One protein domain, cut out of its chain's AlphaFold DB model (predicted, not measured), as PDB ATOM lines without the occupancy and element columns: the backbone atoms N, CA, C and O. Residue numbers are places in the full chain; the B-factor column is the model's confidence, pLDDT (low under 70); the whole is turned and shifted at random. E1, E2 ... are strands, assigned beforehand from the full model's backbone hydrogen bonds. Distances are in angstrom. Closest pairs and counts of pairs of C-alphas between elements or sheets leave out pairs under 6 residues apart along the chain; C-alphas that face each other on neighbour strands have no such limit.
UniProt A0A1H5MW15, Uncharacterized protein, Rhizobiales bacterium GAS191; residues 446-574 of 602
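What this domain is: This is residues 446 to 574 of the 602 residues of an uncharacterized protein of Rhizobiales bacterium GAS191 (UniProt A0A1H5MW15). The chain is wound in stacked turns, a solenoid whose parallel strands lie side by side from turn to turn and make three walls round a common axis. E1, E4, E10 and E12 with parts of E6 and E8 make one wall; E2, E5, E7 and E13 with parts of E9 and E11 make the next; E3 with other parts of E6, E8, E9 and E11 makes the third. The long strands E6, E8 and E9 bend at corners and pass from one wall to another. The printed part has 129 residues with thirteen named strands, E1 to E13 in order, and no named helix; the class is all strand, and the strands form one branched, parallel sheet. The whole is compact and rounded, with a radius of gyration of the C-alphas of 12.7 A and spans of 32 by 29 by 27 A.

Where its parts are: E1, residues 446 to 450, begins at C-alpha 446 at (-15.563, -51.464, -27.232). E2 is residues 453 to 456, E3 462 to 466, E4 470 to 474 and E5 477 to 480. E6, residues 486 to 498, is 15.2 A long and bends by 140 degrees at residue 492. E7 is residues 503 to 506. E8, residues 508 to 519, is 15.4 A long and bends by 136 degrees at residue 515. E9, residues 522 to 533, is 17.6 A long and bends by 124 degrees at residue 527. E10 is residues 537 to 541, E11 544 to 550 and E12 556 to 560. E13, residues 565 to 567, ends at C-alpha 567 at (14.780, -48.712, -24.034).

How they stand to each other: E1 is an edge strand, parallel to E4, with N 448 and O 471 2.9 A apart. E2, also an edge strand, is parallel to E5, with N 454 and O 477 2.9 A apart. Beside E6, E3 and E4 lie on one side and E8 on the other side; N 466 and O 489, N 472 and O 495, and N 496 and O 516 are each 2.9 A apart. E7 has E5 on one side, N 478 to O 503 2.9 A, and E9 on the other side, N 504 to O 522 2.9 A. Beside E8, E6 lies on one side, and E9, with N 512 and O 532 2.9 A apart, and E10, with N 517 and O 538 2.8 A apart, lie on the other side. E11 has E9 on one side, N 523 to O 544 2.9 A, and the edge strand E13 on the other side, N 545 to O 565 2.8 A. The edge strand E12 is parallel to E10, N 539 to O 557 2.8 A. Residues 549 to 550 of E11 pair in parallel with residues 570 to 571. E1 and E12 are apart.

The domain as a whole: The two C-alphas farthest apart, those of Gly 452 and Arg 574, are 37.1 A apart. The printed part has no cut, and the links between the named strands are tight. The mean pLDDT of the printed part is 94.8; residue 574 is under 70.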
ATOM      1  N   GLY A 446     -15.578 -51.304 -25.783       97.75
ATOM      2  CA  GLY A 446     -15.563 -51.464 -27.232       97.75
ATOM      3  C   GLY A 446     -14.443 -52.296 -27.828       97.75
ATOM      4  O   GLY A 446     -13.563 -52.817 -27.141       97.75
ATOM      5  N   SER A 447     -14.484 -52.372 -29.154       98.62
ATOM      6  CA  SER A 447     -13.446 -52.929 -30.010       98.62
ATOM      7  C   SER A 447     -13.035 -51.891 -31.050       98.62
ATOM      8  O   SER A 447     -13.884 -51.337 -31.752       98.62
ATOM      9  N   ILE A 448     -11.736 -51.612 -31.147       98.88
ATOM     10  CA  ILE A 448     -11.166 -50.676 -32.120       98.88
ATOM     11  C   ILE A 448     -10.193 -51.424 -33.024       98.88
ATOM     12  O   ILE A 448      -9.207 -51.994 -32.559       98.88
ATOM     13  N   ILE A 449     -10.432 -51.350 -34.329       98.88
ATOM     14  CA  ILE A 449      -9.494 -51.748 -35.375       98.88
ATOM     15  C   ILE A 449      -8.971 -50.466 -36.015       98.88
ATOM     16  O   ILE A 449      -9.699 -49.771 -36.723       98.88
ATOM     17  N   ASN A 450      -7.709 -50.133 -35.759       98.88
ATOM     18  CA  ASN A 450      -7.087 -48.927 -36.289       98.88
ATOM     19  C   ASN A 450      -5.980 -49.271 -37.283       98.88
ATOM     20  O   ASN A 450      -4.943 -49.782 -36.888       98.88
ATOM     21  N   ALA A 451      -6.167 -48.935 -38.552       98.81
ATOM     22  CA  ALA A 451      -5.131 -48.939 -39.584       98.81
ATOM     23  C   ALA A 451      -4.771 -47.516 -40.067       98.81
ATOM     24  O   ALA A 451      -3.796 -47.346 -40.799       98.81
ATOM     25  N   GLY A 452      -5.553 -46.508 -39.667       98.75
ATOM     26  CA  GLY A 452      -5.323 -45.089 -39.935       98.75
ATOM     27  C   GLY A 452      -4.670 -44.350 -38.764       98.75
ATOM     28  O   GLY A 452      -3.835 -44.898 -38.041       98.75
ATOM     29  N   ILE A 453      -5.053 -43.085 -38.584       98.88
ATOM     30  CA  ILE A 453      -4.596 -42.220 -37.487       98.88
ATOM     31  C   ILE A 453      -5.745 -41.975 -36.508       98.88
ATOM     32  O   ILE A 453      -6.817 -41.523 -36.910       98.88
ATOM     33  N   ILE A 454      -5.493 -42.202 -35.218       98.88
ATOM     34  CA  ILE A 454      -6.320 -41.718 -34.107       98.88
ATOM     35  C   ILE A 454      -5.435 -40.843 -33.217       98.88
ATOM     36  O   ILE A 454      -4.423 -41.322 -32.708       98.88
ATOM     37  N   SER A 455      -5.796 -39.575 -33.013       98.12
ATOM     38  CA  SER A 455      -4.978 -38.652 -32.216       98.12
ATOM     39  C   SER A 455      -5.792 -37.798 -31.247       98.12
ATOM     40  O   SER A 455      -6.751 -37.136 -31.644       98.12
ATOM     41  N   GLY A 456      -5.353 -37.761 -29.987       95.81
ATOM     42  CA  GLY A 456      -5.805 -36.821 -28.964       95.81
ATOM     43  C   GLY A 456      -4.859 -35.627 -28.859       95.81
ATOM     44  O   GLY A 456      -3.766 -35.759 -28.322       95.81
ATOM     45  N   GLY A 457      -5.245 -34.476 -29.397       89.25
ATOM     46  CA  GLY A 457      -4.489 -33.225 -29.344       89.25
ATOM     47  C   GLY A 457      -4.618 -32.466 -28.016       89.25
ATOM     48  O   GLY A 457      -5.404 -32.815 -27.140       89.25
ATOM     49  N   GLY A 458      -3.850 -31.383 -27.883       87.81
ATOM     50  CA  GLY A 458      -3.762 -30.601 -26.643       87.81
ATOM     51  C   GLY A 458      -2.915 -31.279 -25.560       87.81
ATOM     52  O   GLY A 458      -2.514 -32.431 -25.697       87.81
ATOM     53  N   ASP A 459      -2.629 -30.562 -24.470       86.50
ATOM     54  CA  ASP A 459      -1.663 -31.005 -23.449       86.50
ATOM     55  C   ASP A 459      -2.053 -32.300 -22.726       86.50
ATOM     56  O   ASP A 459      -1.189 -33.125 -22.443       86.50
ATOM     57  N   LEU A 460      -3.347 -32.497 -22.454       87.19
ATOM     58  CA  LEU A 460      -3.900 -33.703 -21.816       87.19
ATOM     59  C   LEU A 460      -4.440 -34.715 -22.843       87.19
ATOM     60  O   LEU A 460      -5.240 -35.590 -22.500       87.19
ATOM     61  N   GLY A 461      -4.090 -34.542 -24.117       92.25
ATOM     62  CA  GLY A 461      -4.760 -35.225 -25.209       92.25
ATOM     63  C   GLY A 461      -4.637 -36.743 -25.135       92.25
ATOM     64  O   GLY A 461      -3.552 -37.272 -24.904       92.25
ATOM     65  N   THR A 462      -5.746 -37.462 -25.312       97.62
ATOM     66  CA  THR A 462      -5.748 -38.935 -25.289       97.62
ATOM     67  C   THR A 462      -6.191 -39.506 -26.628       97.62
ATOM     68  O   THR A 462      -7.269 -39.159 -27.110       97.62
ATOM     69  N   GLY A 463      -5.390 -40.387 -27.233       98.38
ATOM     70  CA  GLY A 463      -5.745 -41.040 -28.494       98.38
ATOM     71  C   GLY A 463      -7.026 -41.859 -28.349       98.38
ATOM     72  O   GLY A 463      -8.041 -41.553 -28.977       98.38
ATOM     73  N   VAL A 464      -6.999 -42.856 -27.466       98.81
ATOM     74  CA  VAL A 464      -8.148 -43.717 -27.153       98.81
ATOM     75  C   VAL A 464      -8.351 -43.824 -25.646       98.81
ATOM     76  O   VAL A 464      -7.411 -44.134 -24.913       98.81
ATOM     77  N   PHE A 465      -9.589 -43.625 -25.191       98.50
ATOM     78  CA  PHE A 465      -9.985 -43.795 -23.797       98.50
ATOM     79  C   PHE A 465     -11.219 -44.698 -23.646       98.50
ATOM     80  O   PHE A 465     -12.300 -44.365 -24.134       98.50
ATOM     81  N   PHE A 466     -11.064 -45.791 -22.897       98.69
ATOM     82  CA  PHE A 466     -12.164 -46.612 -22.393       98.69
ATOM     83  C   PHE A 466     -12.315 -46.428 -20.881       98.69
ATOM     84  O   PHE A 466     -11.359 -46.628 -20.123       98.69
ATOM     85  N   SER A 467     -13.513 -46.045 -20.428       98.00
ATOM     86  CA  SER A 467     -13.764 -45.868 -18.991       98.00
ATOM     87  C   SER A 467     -13.948 -47.183 -18.238       98.00
ATOM     88  O   SER A 467     -13.810 -47.184 -17.016       98.00
ATOM     89  N   ASP A 468     -14.252 -48.264 -18.954       97.75
ATOM     90  CA  ASP A 468     -14.324 -49.632 -18.451       97.75
ATOM     91  C   ASP A 468     -13.312 -50.509 -19.214       97.75
ATOM     92  O   ASP A 468     -12.105 -50.355 -19.005       97.75
ATOM     93  N   SER A 469     -13.775 -51.372 -20.121       97.94
ATOM     94  CA  SER A 469     -12.986 -52.446 -20.733       97.94
ATOM     95  C   SER A 469     -12.972 -52.349 -22.259       97.94
ATOM     96  O   SER A 469     -13.957 -51.940 -22.865       97.94
ATOM     97  N   GLY A 470     -11.890 -52.756 -22.922       98.25
ATOM     98  CA  GLY A 470     -11.806 -52.624 -24.378       98.25
ATOM     99  C   GLY A 470     -10.740 -53.478 -25.051       98.25
ATOM    100  O   GLY A 470      -9.750 -53.879 -24.442       98.25
ATOM    101  N   THR A 471     -10.953 -53.741 -26.341       98.75
ATOM    102  CA  THR A 471      -9.993 -54.423 -27.216       98.75
ATOM    103  C   THR A 471      -9.519 -53.479 -28.312       98.75
ATOM    104  O   THR A 471     -10.324 -52.788 -28.933       98.75
ATOM    105  N   ILE A 472      -8.213 -53.429 -28.562       98.88
ATOM    106  CA  ILE A 472      -7.623 -52.567 -29.589       98.88
ATOM    107  C   ILE A 472      -6.660 -53.390 -30.435       98.88
ATOM    108  O   ILE A 472      -5.675 -53.913 -29.925       98.88
ATOM    109  N   THR A 473      -6.905 -53.430 -31.741       98.88
ATOM    110  CA  THR A 473      -5.958 -53.926 -32.741       98.88
ATOM    111  C   THR A 473      -5.455 -52.738 -33.545       98.88
ATOM    112  O   THR A 473      -6.185 -52.159 -34.351       98.88
ATOM    113  N   ASN A 474      -4.202 -52.362 -33.320       98.88
ATOM    114  CA  ASN A 474      -3.555 -51.251 -33.992       98.88
ATOM    115  C   ASN A 474      -2.585 -51.761 -35.065       98.88
ATOM    116  O   ASN A 474      -1.600 -52.417 -34.755       98.88
ATOM    117  N   SER A 475      -2.857 -51.412 -36.316       98.81
ATOM    118  CA  SER A 475      -1.968 -51.513 -37.480       98.81
ATOM    119  C   SER A 475      -1.534 -50.134 -38.005       98.81
ATOM    120  O   SER A 475      -0.736 -50.063 -38.934       98.81
ATOM    121  N   GLY A 476      -2.084 -49.049 -37.450       98.69
ATOM    122  CA  GLY A 476      -1.801 -47.664 -37.824       98.69
ATOM    123  C   GLY A 476      -1.123 -46.889 -36.693       98.69
ATOM    124  O   GLY A 476      -0.222 -47.393 -36.021       98.69
ATOM    125  N   THR A 477      -1.555 -45.646 -36.477       98.81
ATOM    126  CA  THR A 477      -1.053 -44.777 -35.402       98.81
ATOM    127  C   THR A 477      -2.151 -44.430 -34.405       98.81
ATOM    128  O   THR A 477      -3.217 -43.957 -34.803       98.81
ATOM    129  N   ILE A 478      -1.869 -44.605 -33.112       98.88
ATOM    130  CA  ILE A 478      -2.648 -44.030 -32.011       98.88
ATOM    131  C   ILE A 478      -1.728 -43.108 -31.208       98.88
ATOM    132  O   ILE A 478      -0.676 -43.543 -30.738       98.88
ATOM    133  N   ALA A 479      -2.100 -41.837 -31.057       98.19
ATOM    134  CA  ALA A 479      -1.233 -40.839 -30.441       98.19
ATOM    135  C   ALA A 479      -1.952 -39.936 -29.426       98.19
ATOM    136  O   ALA A 479      -3.064 -39.464 -29.663       98.19
ATOM    137  N   GLY A 480      -1.278 -39.646 -28.316       96.69
ATOM    138  CA  GLY A 480      -1.585 -38.548 -27.398       96.69
ATOM    139  C   GLY A 480      -0.378 -37.617 -27.286       96.69
ATOM    140  O   GLY A 480       0.319 -37.676 -26.275       96.69
ATOM    141  N   PRO A 481      -0.066 -36.804 -28.315       92.31
ATOM    142  CA  PRO A 481       1.184 -36.037 -28.409       92.31
ATOM    143  C   PRO A 481       1.345 -34.918 -27.371       92.31
ATOM    144  O   PRO A 481       2.404 -34.296 -27.313       92.31
ATOM    145  N   GLY A 482       0.308 -34.622 -26.584       89.06
ATOM    146  CA  GLY A 482       0.365 -33.622 -25.524       89.06
ATOM    147  C   GLY A 482       1.461 -33.888 -24.493       89.06
ATOM    148  O   GLY A 482       1.885 -35.024 -24.280       89.06
ATOM    149  N   THR A 483       1.868 -32.837 -23.780       89.25
ATOM    150  CA  THR A 483       2.885 -32.903 -22.713       89.25
ATOM    151  C   THR A 483       2.528 -33.867 -21.574       89.25
ATOM    152  O   THR A 483       3.412 -34.393 -20.907       89.25
ATOM    153  N   GLN A 484       1.240 -34.139 -21.372       90.44
ATOM    154  CA  GLN A 484       0.695 -35.155 -20.467       90.44
ATOM    155  C   GLN A 484      -0.227 -36.130 -21.219       90.44
ATOM    156  O   GLN A 484      -1.045 -36.819 -20.609       90.44
ATOM    157  N   GLY A 485      -0.128 -36.159 -22.547       94.44
ATOM    158  CA  GLY A 485      -1.018 -36.927 -23.394       94.44
ATOM    159  C   GLY A 485      -0.795 -38.428 -23.260       94.44
ATOM    160  O   GLY A 485       0.286 -38.893 -22.892       94.44
ATOM    161  N   ILE A 486      -1.841 -39.194 -23.548       97.62
ATOM    162  CA  ILE A 486      -1.835 -40.651 -23.437       97.62
ATOM    163  C   ILE A 486      -2.180 -41.248 -24.800       97.62
ATOM    164  O   ILE A 486      -3.178 -40.864 -25.407       97.62
ATOM    165  N   GLY A 487      -1.394 -42.201 -25.295       98.12
ATOM    166  CA  GLY A 487      -1.759 -42.937 -26.505       98.12
ATOM    167  C   GLY A 487      -3.068 -43.699 -26.291       98.12
ATOM    168  O   GLY A 487      -4.084 -43.413 -26.927       98.12
ATOM    169  N   VAL A 488      -3.057 -44.630 -25.336       98.75
ATOM    170  CA  VAL A 488      -4.215 -45.457 -24.977       98.75
ATOM    171  C   VAL A 488      -4.398 -45.531 -23.464       98.75
ATOM    172  O   VAL A 488      -3.452 -45.836 -22.738       98.75
ATOM    173  N   ARG A 489      -5.635 -45.339 -22.995       98.06
ATOM    174  CA  ARG A 489      -6.040 -45.589 -21.608       98.06
ATOM    175  C   ARG A 489      -7.278 -46.482 -21.529       98.06
ATOM    176  O   ARG A 489      -8.298 -46.165 -22.135       98.06
ATOM    177  N   ILE A 490      -7.210 -47.543 -20.727       98.31
ATOM    178  CA  ILE A 490      -8.349 -48.419 -20.400       98.31
ATOM    179  C   ILE A 490      -8.353 -48.630 -18.888       98.31
ATOM    180  O   ILE A 490      -7.365 -49.104 -18.335       98.31
ATOM    181  N   ASN A 491      -9.428 -48.245 -18.202       97.12
ATOM    182  CA  ASN A 491      -9.432 -48.245 -16.734       97.12
ATOM    183  C   ASN A 491      -9.622 -49.637 -16.107       97.12
ATOM    184  O   ASN A 491      -9.235 -49.818 -14.957       97.12
ATOM    185  N   GLN A 492     -10.238 -50.587 -16.816       95.81
ATOM    186  CA  GLN A 492     -10.465 -51.957 -16.343       95.81
ATOM    187  C   GLN A 492      -9.703 -52.952 -17.228       95.81
ATOM    188  O   GLN A 492      -8.479 -52.838 -17.333       95.81
ATOM    189  N   LEU A 493     -10.393 -53.907 -17.861       96.00
ATOM    190  CA  LEU A 493      -9.779 -54.958 -18.662       96.00
ATOM    191  C   LEU A 493      -9.442 -54.456 -20.072       96.00
ATOM    192  O   LEU A 493     -10.329 -54.183 -20.884       96.00
ATOM    193  N   GLY A 494      -8.152 -54.383 -20.388       97.62
ATOM    194  CA  GLY A 494      -7.651 -54.029 -21.713       97.62
ATOM    195  C   GLY A 494      -6.984 -55.194 -22.434       97.62
ATOM    196  O   GLY A 494      -6.145 -55.878 -21.859       97.62
ATOM    197  N   ASN A 495      -7.296 -55.381 -23.716       98.31
ATOM    198  CA  ASN A 495      -6.553 -56.277 -24.604       98.31
ATOM    199  C   ASN A 495      -6.042 -55.481 -25.803       98.31
ATOM    200  O   ASN A 495      -6.829 -55.040 -26.641       98.31
ATOM    201  N   ILE A 496      -4.732 -55.263 -25.881       98.81
ATOM    202  CA  ILE A 496      -4.119 -54.436 -26.922       98.81
ATOM    203  C   ILE A 496      -3.162 -55.274 -27.758       98.81
ATOM    204  O   ILE A 496      -2.213 -55.851 -27.236       98.81
ATOM    205  N   THR A 497      -3.357 -55.248 -29.070       98.81
ATOM    206  CA  THR A 497      -2.441 -55.787 -30.072       98.81
ATOM    207  C   THR A 497      -1.906 -54.631 -30.907       98.81
ATOM    208  O   THR A 497      -2.646 -54.018 -31.674       98.81
ATOM    209  N   ASN A 498      -0.617 -54.327 -30.780       98.75
ATOM    210  CA  ASN A 498       0.085 -53.359 -31.617       98.75
ATOM    211  C   ASN A 498       0.901 -54.111 -32.676       98.75
ATOM    212  O   ASN A 498       1.959 -54.662 -32.371       98.75
ATOM    213  N   ASN A 499       0.386 -54.183 -33.901       98.75
ATOM    214  CA  ASN A 499       0.961 -54.962 -34.995       98.75
ATOM    215  C   ASN A 499       2.291 -54.383 -35.496       98.75
ATOM    216  O   ASN A 499       2.638 -53.231 -35.239       98.75
ATOM    217  N   ALA A 500       3.038 -55.187 -36.254       97.94
ATOM    218  CA  ALA A 500       4.275 -54.743 -36.887       97.94
ATOM    219  C   ALA A 500       4.040 -53.502 -37.769       97.94
ATOM    220  O   ALA A 500       3.066 -53.435 -38.517       97.94
ATOM    221  N   GLY A 501       4.932 -52.514 -37.665       96.88
ATOM    222  CA  GLY A 501       4.816 -51.224 -38.359       96.88
ATOM    223  C   GLY A 501       3.847 -50.222 -37.718       96.88
ATOM    224  O   GLY A 501       3.887 -49.045 -38.067       96.88
ATOM    225  N   ALA A 502       3.024 -50.646 -36.755       98.69
ATOM    226  CA  ALA A 502       2.094 -49.775 -36.050       98.69
ATOM    227  C   ALA A 502       2.782 -48.998 -34.916       98.69
ATOM    228  O   ALA A 502       3.792 -49.439 -34.361       98.69
ATOM    229  N   THR A 503       2.224 -47.840 -34.558       98.75
ATOM    230  CA  THR A 503       2.744 -46.979 -33.485       98.75
ATOM    231  C   THR A 503       1.658 -46.631 -32.475       98.75
ATOM    232  O   THR A 503       0.578 -46.172 -32.849       98.75
ATOM    233  N   ILE A 504       1.968 -46.788 -31.188       98.81
ATOM    234  CA  ILE A 504       1.216 -46.186 -30.083       98.81
ATOM    235  C   ILE A 504       2.157 -45.238 -29.346       98.81
ATOM    236  O   ILE A 504       3.247 -45.639 -28.944       98.81
ATOM    237  N   SER A 505       1.769 -43.975 -29.182       98.06
ATOM    238  CA  SER A 505       2.650 -42.972 -28.574       98.06
ATOM    239  C   SER A 505       1.915 -41.941 -27.723       98.06
ATOM    240  O   SER A 505       0.746 -41.639 -27.953       98.06
ATOM    241  N   GLY A 506       2.615 -41.372 -26.748       96.25
ATOM    242  CA  GLY A 506       2.159 -40.215 -25.980       96.25
ATOM    243  C   GLY A 506       3.204 -39.779 -24.961       96.25
ATOM    244  O   GLY A 506       4.322 -40.288 -24.969       96.25
ATOM    245  N   ASN A 507       2.867 -38.878 -24.038       94.56
ATOM    246  CA  ASN A 507       3.688 -38.755 -22.832       94.56
ATOM    247  C   ASN A 507       3.627 -40.047 -22.005       94.56
ATOM    248  O   ASN A 507       4.633 -40.469 -21.446       94.56
ATOM    249  N   PHE A 508       2.461 -40.693 -22.008       95.88
ATOM    250  CA  PHE A 508       2.283 -42.094 -21.655       95.88
ATOM    251  C   PHE A 508       1.846 -42.861 -22.907       95.88
ATOM    252  O   PHE A 508       0.943 -42.418 -23.616       95.88
ATOM    253  N   GLY A 509       2.470 -44.000 -23.205       97.62
ATOM    254  CA  GLY A 509       2.099 -44.803 -24.373       97.62
ATOM    255  C   GLY A 509       0.770 -45.525 -24.141       97.62
ATOM    256  O   GLY A 509      -0.257 -45.175 -24.725       97.62
ATOM    257  N   ILE A 510       0.792 -46.512 -23.247       98.44
ATOM    258  CA  ILE A 510      -0.353 -47.336 -22.853       98.44
ATOM    259  C   ILE A 510      -0.492 -47.325 -21.329       98.44
ATOM    260  O   ILE A 510       0.481 -47.579 -20.621       98.44
ATOM    261  N   VAL A 511      -1.712 -47.108 -20.834       96.69
ATOM    262  CA  VAL A 511      -2.070 -47.224 -19.413       96.69
ATOM    263  C   VAL A 511      -3.293 -48.127 -19.261       96.69
ATOM    264  O   VAL A 511      -4.360 -47.817 -19.798       96.69
ATOM    265  N   LEU A 512      -3.149 -49.230 -18.527       96.44
ATOM    266  CA  LEU A 512      -4.202 -50.221 -18.303       96.44
ATOM    267  C   LEU A 512      -4.475 -50.444 -16.814       96.44
ATOM    268  O   LEU A 512      -3.544 -50.540 -16.019       96.44
ATOM    269  N   GLY A 513      -5.748 -50.636 -16.462       92.75
ATOM    270  CA  GLY A 513      -6.133 -51.192 -15.167       92.75
ATOM    271  C   GLY A 513      -5.552 -52.595 -15.002       92.75
ATOM    272  O   GLY A 513      -4.659 -52.816 -14.193       92.75
ATOM    273  N   HIS A 514      -6.009 -53.538 -15.819       92.75
ATOM    274  CA  HIS A 514      -5.445 -54.884 -15.940       92.75
ATOM    275  C   HIS A 514      -5.624 -55.410 -17.370       92.75
ATOM    276  O   HIS A 514      -6.431 -54.890 -18.138       92.75
ATOM    277  N   GLY A 515      -4.873 -56.444 -17.750       94.88
ATOM    278  CA  GLY A 515      -5.068 -57.140 -19.022       94.88
ATOM    279  C   GLY A 515      -3.792 -57.398 -19.811       94.88
ATOM    280  O   GLY A 515      -2.727 -57.637 -19.239       94.88
ATOM    281  N   THR A 516      -3.914 -57.425 -21.136       97.06
ATOM    282  CA  THR A 516      -2.873 -57.929 -22.035       97.06
ATOM    283  C   THR A 516      -2.411 -56.885 -23.044       97.06
ATOM    284  O   THR A 516      -3.208 -56.147 -23.626       97.06
ATOM    285  N   VAL A 517      -1.100 -56.837 -23.272       98.50
ATOM    286  CA  VAL A 517      -0.472 -56.065 -24.344       98.50
ATOM    287  C   VAL A 517       0.422 -57.001 -25.148       98.50
ATOM    288  O   VAL A 517       1.384 -57.564 -24.627       98.50
ATOM    289  N   PHE A 518       0.127 -57.143 -26.433       98.50
ATOM    290  CA  PHE A 518       0.994 -57.767 -27.421       98.50
ATOM    291  C   PHE A 518       1.577 -56.679 -28.321       98.50
ATOM    292  O   PHE A 518       0.841 -55.983 -29.020       98.50
ATOM    293  N   ASN A 519       2.898 -56.521 -28.316       98.50
ATOM    294  CA  ASN A 519       3.579 -55.502 -29.106       98.50
ATOM    295  C   ASN A 519       4.524 -56.122 -30.132       98.50
ATOM    296  O   ASN A 519       5.582 -56.620 -29.766       98.50
ATOM    297  N   ALA A 520       4.189 -56.016 -31.412       98.31
ATOM    298  CA  ALA A 520       5.090 -56.261 -32.539       98.31
ATOM    299  C   ALA A 520       5.506 -54.960 -33.260       98.31
ATOM    300  O   ALA A 520       6.413 -54.984 -34.091       98.31
ATOM    301  N   GLY A 521       4.848 -53.836 -32.960       98.38
ATOM    302  CA  GLY A 521       5.153 -52.505 -33.488       98.38
ATOM    303  C   GLY A 521       6.042 -51.672 -32.563       98.38
ATOM    304  O   GLY A 521       6.911 -52.196 -31.863       98.38
ATOM    305  N   THR A 522       5.815 -50.356 -32.565       98.62
ATOM    306  CA  THR A 522       6.465 -49.399 -31.659       98.62
ATOM    307  C   THR A 522       5.475 -48.889 -30.616       98.62
ATOM    308  O   THR A 522       4.385 -48.431 -30.964       98.62
ATOM    309  N   ILE A 523       5.865 -48.928 -29.343       98.75
ATOM    310  CA  ILE A 523       5.202 -48.193 -28.261       98.75
ATOM    311  C   ILE A 523       6.209 -47.194 -27.702       98.75
ATOM    312  O   ILE A 523       7.291 -47.599 -27.285       98.75
ATOM    313  N   ALA A 524       5.876 -45.908 -27.696       97.12
ATOM    314  CA  ALA A 524       6.794 -44.858 -27.265       97.12
ATOM    315  C   ALA A 524       6.173 -43.944 -26.204       97.12
ATOM    316  O   ALA A 524       4.992 -43.593 -26.286       97.12
ATOM    317  N   SER A 525       6.984 -43.519 -25.239       94.81
ATOM    318  CA  SER A 525       6.680 -42.414 -24.340       94.81
ATOM    319  C   SER A 525       7.681 -41.269 -24.475       94.81
ATOM    320  O   SER A 525       8.858 -41.474 -24.763       94.81
ATOM    321  N   GLY A 526       7.202 -40.040 -24.260       84.81
ATOM    322  CA  GLY A 526       8.053 -38.849 -24.194       84.81
ATOM    323  C   GLY A 526       8.818 -38.744 -22.871       84.81
ATOM    324  O   GLY A 526      10.045 -38.669 -22.866       84.81
ATOM    325  N   SER A 527       8.099 -38.733 -21.742       85.12
ATOM    326  CA  SER A 527       8.707 -38.667 -20.400       85.12
ATOM    327  C   SER A 527       8.047 -39.565 -19.343       85.12
ATOM    328  O   SER A 527       8.632 -39.783 -18.283       85.12
ATOM    329  N   GLY A 528       6.846 -40.090 -19.609       87.25
ATOM    330  CA  GLY A 528       6.141 -41.043 -18.748       87.25
ATOM    331  C   GLY A 528       6.441 -42.507 -19.088       87.25
ATOM    332  O   GLY A 528       7.439 -42.826 -19.735       87.25
ATOM    333  N   GLN A 529       5.557 -43.417 -18.665       93.88
ATOM    334  CA  GLN A 529       5.676 -44.838 -19.014       93.88
ATOM    335  C   GLN A 529       5.235 -45.095 -20.456       93.88
ATOM    336  O   GLN A 529       4.185 -44.622 -20.895       93.88
ATOM    337  N   ALA A 530       6.002 -45.905 -21.179       96.94
ATOM    338  CA  ALA A 530       5.586 -46.433 -22.471       96.94
ATOM    339  C   ALA A 530       4.462 -47.458 -22.291       96.94
ATOM    340  O   ALA A 530       3.477 -47.427 -23.024       96.94
ATOM    341  N   VAL A 531       4.570 -48.320 -21.274       97.56
ATOM    342  CA  VAL A 531       3.514 -49.265 -20.886       97.56
ATOM    343  C   VAL A 531       3.383 -49.284 -19.366       97.56
ATOM    344  O   VAL A 531       4.359 -49.542 -18.665       97.56
ATOM    345  N   GLY A 532       2.181 -49.028 -18.855       95.06
ATOM    346  CA  GLY A 532       1.860 -49.090 -17.433       95.06
ATOM    347  C   GLY A 532       0.617 -49.930 -17.155       95.06
ATOM    348  O   GLY A 532      -0.384 -49.813 -17.861       95.06
ATOM    349  N   PHE A 533       0.688 -50.745 -16.103       94.12
ATOM    350  CA  PHE A 533      -0.435 -51.508 -15.564       94.12
ATOM    351  C   PHE A 533      -0.651 -51.195 -14.078       94.12
ATOM    352  O   PHE A 533       0.322 -51.092 -13.324       94.12
ATOM    353  N   ASP A 534      -1.908 -51.130 -13.642       90.25
ATOM    354  CA  ASP A 534      -2.260 -50.948 -12.226       90.25
ATOM    355  C   ASP A 534      -2.449 -52.298 -11.481       90.25
ATOM    356  O   ASP A 534      -2.110 -52.419 -10.298       90.25
ATOM    357  N   GLY A 535      -2.902 -53.347 -12.178       88.75
ATOM    358  CA  GLY A 535      -3.257 -54.672 -11.646       88.75
ATOM    359  C   GLY A 535      -2.669 -55.858 -12.428       88.75
ATOM    360  O   GLY A 535      -1.534 -55.806 -12.904       88.75
ATOM    361  N   ASP A 536      -3.410 -56.966 -12.530       89.88
ATOM    362  CA  ASP A 536      -2.961 -58.167 -13.254       89.88
ATOM    363  C   ASP A 536      -2.587 -57.840 -14.703       89.88
ATOM    364  O   ASP A 536      -3.316 -57.143 -15.412       89.88
ATOM    365  N   SER A 537      -1.422 -58.309 -15.150       91.44
ATOM    366  CA  SER A 537      -0.845 -57.821 -16.402       91.44
ATOM    367  C   SER A 537      -0.048 -58.874 -17.149       91.44
ATOM    368  O   SER A 537       0.734 -59.622 -16.572       91.44
ATOM    369  N   SER A 538      -0.213 -58.900 -18.467       95.56
ATOM    370  CA  SER A 538       0.629 -59.680 -19.368       95.56
ATOM    371  C   SER A 538       1.119 -58.791 -20.500       95.56
ATOM    372  O   SER A 538       0.323 -58.249 -21.264       95.56
ATOM    373  N   LEU A 539       2.434 -58.635 -20.613       97.38
ATOM    374  CA  LEU A 539       3.086 -57.940 -21.714       97.38
ATOM    375  C   LEU A 539       3.931 -58.942 -22.495       97.38
ATOM    376  O   LEU A 539       4.881 -59.511 -21.966       97.38
ATOM    377  N   THR A 540       3.607 -59.125 -23.770       97.81
ATOM    378  CA  THR A 540       4.446 -59.844 -24.729       97.81
ATOM    379  C   THR A 540       5.022 -58.843 -25.717       97.81
ATOM    380  O   THR A 540       4.289 -58.254 -26.510       97.81
ATOM    381  N   ASN A 541       6.336 -58.643 -25.673       97.88
ATOM    382  CA  ASN A 541       7.044 -57.789 -26.617       97.88
ATOM    383  C   ASN A 541       7.760 -58.650 -27.666       97.88
ATOM    384  O   ASN A 541       8.431 -59.617 -27.314       97.88
ATOM    385  N   LEU A 542       7.578 -58.290 -28.936       97.56
ATOM    386  CA  LEU A 542       8.295 -58.737 -30.138       97.56
ATOM    387  C   LEU A 542       8.893 -57.538 -30.902       97.56
ATOM    388  O   LEU A 542       9.766 -57.720 -31.744       97.56
ATOM    389  N   GLY A 543       8.382 -56.330 -30.651       97.06
ATOM    390  CA  GLY A 543       8.773 -55.097 -31.323       97.06
ATOM    391  C   GLY A 543       9.620 -54.188 -30.437       97.06
ATOM    392  O   GLY A 543      10.500 -54.627 -29.691       97.06
ATOM    393  N   ARG A 544       9.349 -52.886 -30.525       98.19
ATOM    394  CA  ARG A 544      10.101 -51.832 -29.843       98.19
ATOM    395  C   ARG A 544       9.250 -51.125 -28.793       98.19
ATOM    396  O   ARG A 544       8.120 -50.732 -29.071       98.19
ATOM    397  N   ILE A 545       9.824 -50.930 -27.610       98.38
ATOM    398  CA  ILE A 545       9.289 -50.084 -26.545       98.38
ATOM    399  C   ILE A 545      10.338 -49.019 -26.212       98.38
ATOM    400  O   ILE A 545      11.463 -49.352 -25.841       98.38
ATOM    401  N   GLU A 546       9.984 -47.748 -26.371       97.31
ATOM    402  CA  GLU A 546      10.799 -46.591 -25.989       97.31
ATOM    403  C   GLU A 546      10.160 -45.905 -24.784       97.31
ATOM    404  O   GLU A 546       9.121 -45.270 -24.918       97.31
ATOM    405  N   GLY A 547      10.767 -46.052 -23.613       95.38
ATOM    406  CA  GLY A 547      10.279 -45.545 -22.339       95.38
ATOM    407  C   GLY A 547      10.129 -46.634 -21.283       95.38
ATOM    408  O   GLY A 547      10.343 -47.823 -21.534       95.38
ATOM    409  N   ASP A 548       9.767 -46.211 -20.074       95.56
ATOM    410  CA  ASP A 548       9.669 -47.112 -18.927       95.56
ATOM    411  C   ASP A 548       8.470 -48.068 -19.057       95.56
ATOM    412  O   ASP A 548       7.384 -47.690 -19.507       95.56
ATOM    413  N   VAL A 549       8.664 -49.311 -18.622       96.69
ATOM    414  CA  VAL A 549       7.629 -50.341 -18.500       96.69
ATOM    415  C   VAL A 549       7.365 -50.585 -17.021       96.69
ATOM    416  O   VAL A 549       8.255 -51.021 -16.292       96.69
ATOM    417  N   ARG A 550       6.131 -50.347 -16.579       94.56
ATOM    418  CA  ARG A 550       5.680 -50.633 -15.216       94.56
ATOM    419  C   ARG A 550       4.674 -51.774 -15.235       94.56
ATOM    420  O   ARG A 550       3.545 -51.605 -15.691       94.56
ATOM    421  N   MET A 551       5.085 -52.918 -14.706       93.19
ATOM    422  CA  MET A 551       4.208 -54.065 -14.503       93.19
ATOM    423  C   MET A 551       3.313 -53.834 -13.282       93.19
ATOM    424  O   MET A 551       3.717 -53.151 -12.339       93.19
ATOM    425  N   GLY A 552       2.106 -54.396 -13.296       87.06
ATOM    426  CA  GLY A 552       1.131 -54.160 -12.232       87.06
ATOM    427  C   GLY A 552       1.355 -55.022 -10.986       87.06
ATOM    428  O   GLY A 552       2.247 -55.868 -10.939       87.06
ATOM    429  N   SER A 553       0.569 -54.748  -9.942       82.56
ATOM    430  CA  SER A 553       0.746 -55.276  -8.573       82.56
ATOM    431  C   SER A 553       0.288 -56.717  -8.337       82.56
ATOM    432  O   SER A 553       0.507 -57.246  -7.246       82.56
ATOM    433  N   GLY A 554      -0.319 -57.349  -9.343       77.75
ATOM    434  CA  GLY A 554      -0.807 -58.725  -9.282       77.75
ATOM    435  C   GLY A 554       0.113 -59.736  -9.975       77.75
ATOM    436  O   GLY A 554       1.340 -59.620  -9.938       77.75
ATOM    437  N   ASN A 555      -0.481 -60.736 -10.630       84.25
ATOM    438  CA  ASN A 555       0.243 -61.746 -11.403       84.25
ATOM    439  C   ASN A 555       0.736 -61.142 -12.725       84.25
ATOM    440  O   ASN A 555       0.095 -61.263 -13.769       84.25
ATOM    441  N   ALA A 556       1.874 -60.455 -12.659       89.62
ATOM    442  CA  ALA A 556       2.502 -59.826 -13.807       89.62
ATOM    443  C   ALA A 556       3.383 -60.806 -14.599       89.62
ATOM    444  O   ALA A 556       4.289 -61.433 -14.049       89.62
ATOM    445  N   VAL A 557       3.172 -60.874 -15.913       93.25
ATOM    446  CA  VAL A 557       4.002 -61.636 -16.853       93.25
ATOM    447  C   VAL A 557       4.614 -60.685 -17.876       93.25
ATOM    448  O   VAL A 557       3.900 -59.966 -18.570       93.25
ATOM    449  N   LEU A 558       5.942 -60.709 -17.997       94.62
ATOM    450  CA  LEU A 558       6.673 -60.055 -19.081       94.62
ATOM    451  C   LEU A 558       7.370 -61.122 -19.928       94.62
ATOM    452  O   LEU A 558       8.315 -61.763 -19.474       94.62
ATOM    453  N   ALA A 559       6.911 -61.290 -21.164       95.12
ATOM    454  CA  ALA A 559       7.535 -62.140 -22.167       95.12
ATOM    455  C   ALA A 559       8.274 -61.270 -23.192       95.12
ATOM    456  O   ALA A 559       7.688 -60.392 -23.825       95.12
ATOM    457  N   ILE A 560       9.572 -61.524 -23.361       93.38
ATOM    458  CA  ILE A 560      10.431 -60.827 -24.322       93.38
ATOM    459  C   ILE A 560      10.855 -61.847 -25.375       93.38
ATOM    460  O   ILE A 560      11.597 -62.782 -25.076       93.38
ATOM    461  N   ALA A 561      10.366 -61.686 -26.600       91.81
ATOM    462  CA  ALA A 561      10.715 -62.558 -27.712       91.81
ATOM    463  C   ALA A 561      12.029 -62.126 -28.384       91.81
ATOM    464  O   ALA A 561      12.495 -60.994 -28.224       91.81
ATOM    465  N   THR A 562      12.613 -63.009 -29.190       90.31
ATOM    466  CA  THR A 562      13.785 -62.695 -30.020       90.31
ATOM    467  C   THR A 562      13.519 -61.473 -30.905       90.31
ATOM    468  O   THR A 562      12.500 -61.417 -31.585       90.31
ATOM    469  N   GLY A 563      14.443 -60.507 -30.910       87.56
ATOM    470  CA  GLY A 563      14.323 -59.264 -31.689       87.56
ATOM    471  C   GLY A 563      13.636 -58.105 -30.957       87.56
ATOM    472  O   GLY A 563      13.656 -56.981 -31.453       87.56
ATOM    473  N   SER A 564      13.102 -58.349 -29.759       95.06
ATOM    474  CA  SER A 564      12.503 -57.308 -28.923       95.06
ATOM    475  C   SER A 564      13.509 -56.257 -28.476       95.06
ATOM    476  O   SER A 564      14.634 -56.577 -28.089       95.06
ATOM    477  N   VAL A 565      13.054 -55.010 -28.406       96.50
ATOM    478  CA  VAL A 565      13.817 -53.893 -27.844       96.50
ATOM    479  C   VAL A 565      12.982 -53.184 -26.784       96.50
ATOM    480  O   VAL A 565      11.841 -52.811 -27.046       96.50
ATOM    481  N   ILE A 566      13.565 -52.972 -25.604       96.19
ATOM    482  CA  ILE A 566      13.033 -52.088 -24.561       96.19
ATOM    483  C   ILE A 566      14.140 -51.096 -24.207       96.19
ATOM    484  O   ILE A 566      15.221 -51.499 -23.781       96.19
ATOM    485  N   ILE A 567      13.883 -49.806 -24.412       94.50
ATOM    486  CA  ILE A 567      14.780 -48.712 -24.034       94.50
ATOM    487  C   ILE A 567      14.109 -47.947 -22.906       94.50
ATOM    488  O   ILE A 567      13.261 -47.102 -23.152       94.50
ATOM    489  N   GLY A 568      14.481 -48.262 -21.674       92.81
ATOM    490  CA  GLY A 568      13.866 -47.705 -20.474       92.81
ATOM    491  C   GLY A 568      14.035 -48.657 -19.300       92.81
ATOM    492  O   GLY A 568      14.645 -49.724 -19.426       92.81
ATOM    493  N   LYS A 569      13.507 -48.276 -18.140       93.38
ATOM    494  CA  LYS A 569      13.456 -49.153 -16.971       93.38
ATOM    495  C   LYS A 569      12.300 -50.130 -17.105       93.38
ATOM    496  O   LYS A 569      11.234 -49.781 -17.599       93.38
ATOM    497  N   VAL A 570      12.501 -51.338 -16.595       93.75
ATOM    498  CA  VAL A 570      11.415 -52.286 -16.343       93.75
ATOM    499  C   VAL A 570      11.238 -52.381 -14.836       93.75
ATOM    500  O   VAL A 570      12.138 -52.828 -14.125       93.75
ATOM    501  N   GLU A 571      10.088 -51.931 -14.348       91.19
ATOM    502  CA  GLU A 571       9.743 -51.928 -12.933       91.19
ATOM    503  C   GLU A 571       8.641 -52.954 -12.665       91.19
ATOM    504  O   GLU A 571       7.545 -52.877 -13.221       91.19
ATOM    505  N   ALA A 572       8.915 -53.902 -11.770       83.50
ATOM    506  CA  ALA A 572       7.853 -54.650 -11.112       83.50
ATOM    507  C   ALA A 572       7.143 -53.726 -10.111       83.50
ATOM    508  O   ALA A 572       7.789 -52.885  -9.472       83.50
ATOM    509  N   ALA A 573       5.827 -53.869  -9.954       72.50
ATOM    510  CA  ALA A 573       5.096 -53.102  -8.957       72.50
ATOM    511  C   ALA A 573       5.696 -53.295  -7.556       72.50
ATOM    512  O   ALA A 573       6.021 -54.406  -7.132       72.50
ATOM    513  N   ARG A 574       5.825 -52.191  -6.812       57.78
ATOM    514  CA  ARG A 574       6.180 -52.246  -5.393       57.78
ATOM    515  C   ARG A 574       4.958 -52.750  -4.637       57.78
ATOM    516  O   ARG A 574       3.955 -52.041  -4.574       57.78
TER     517      ARG A 574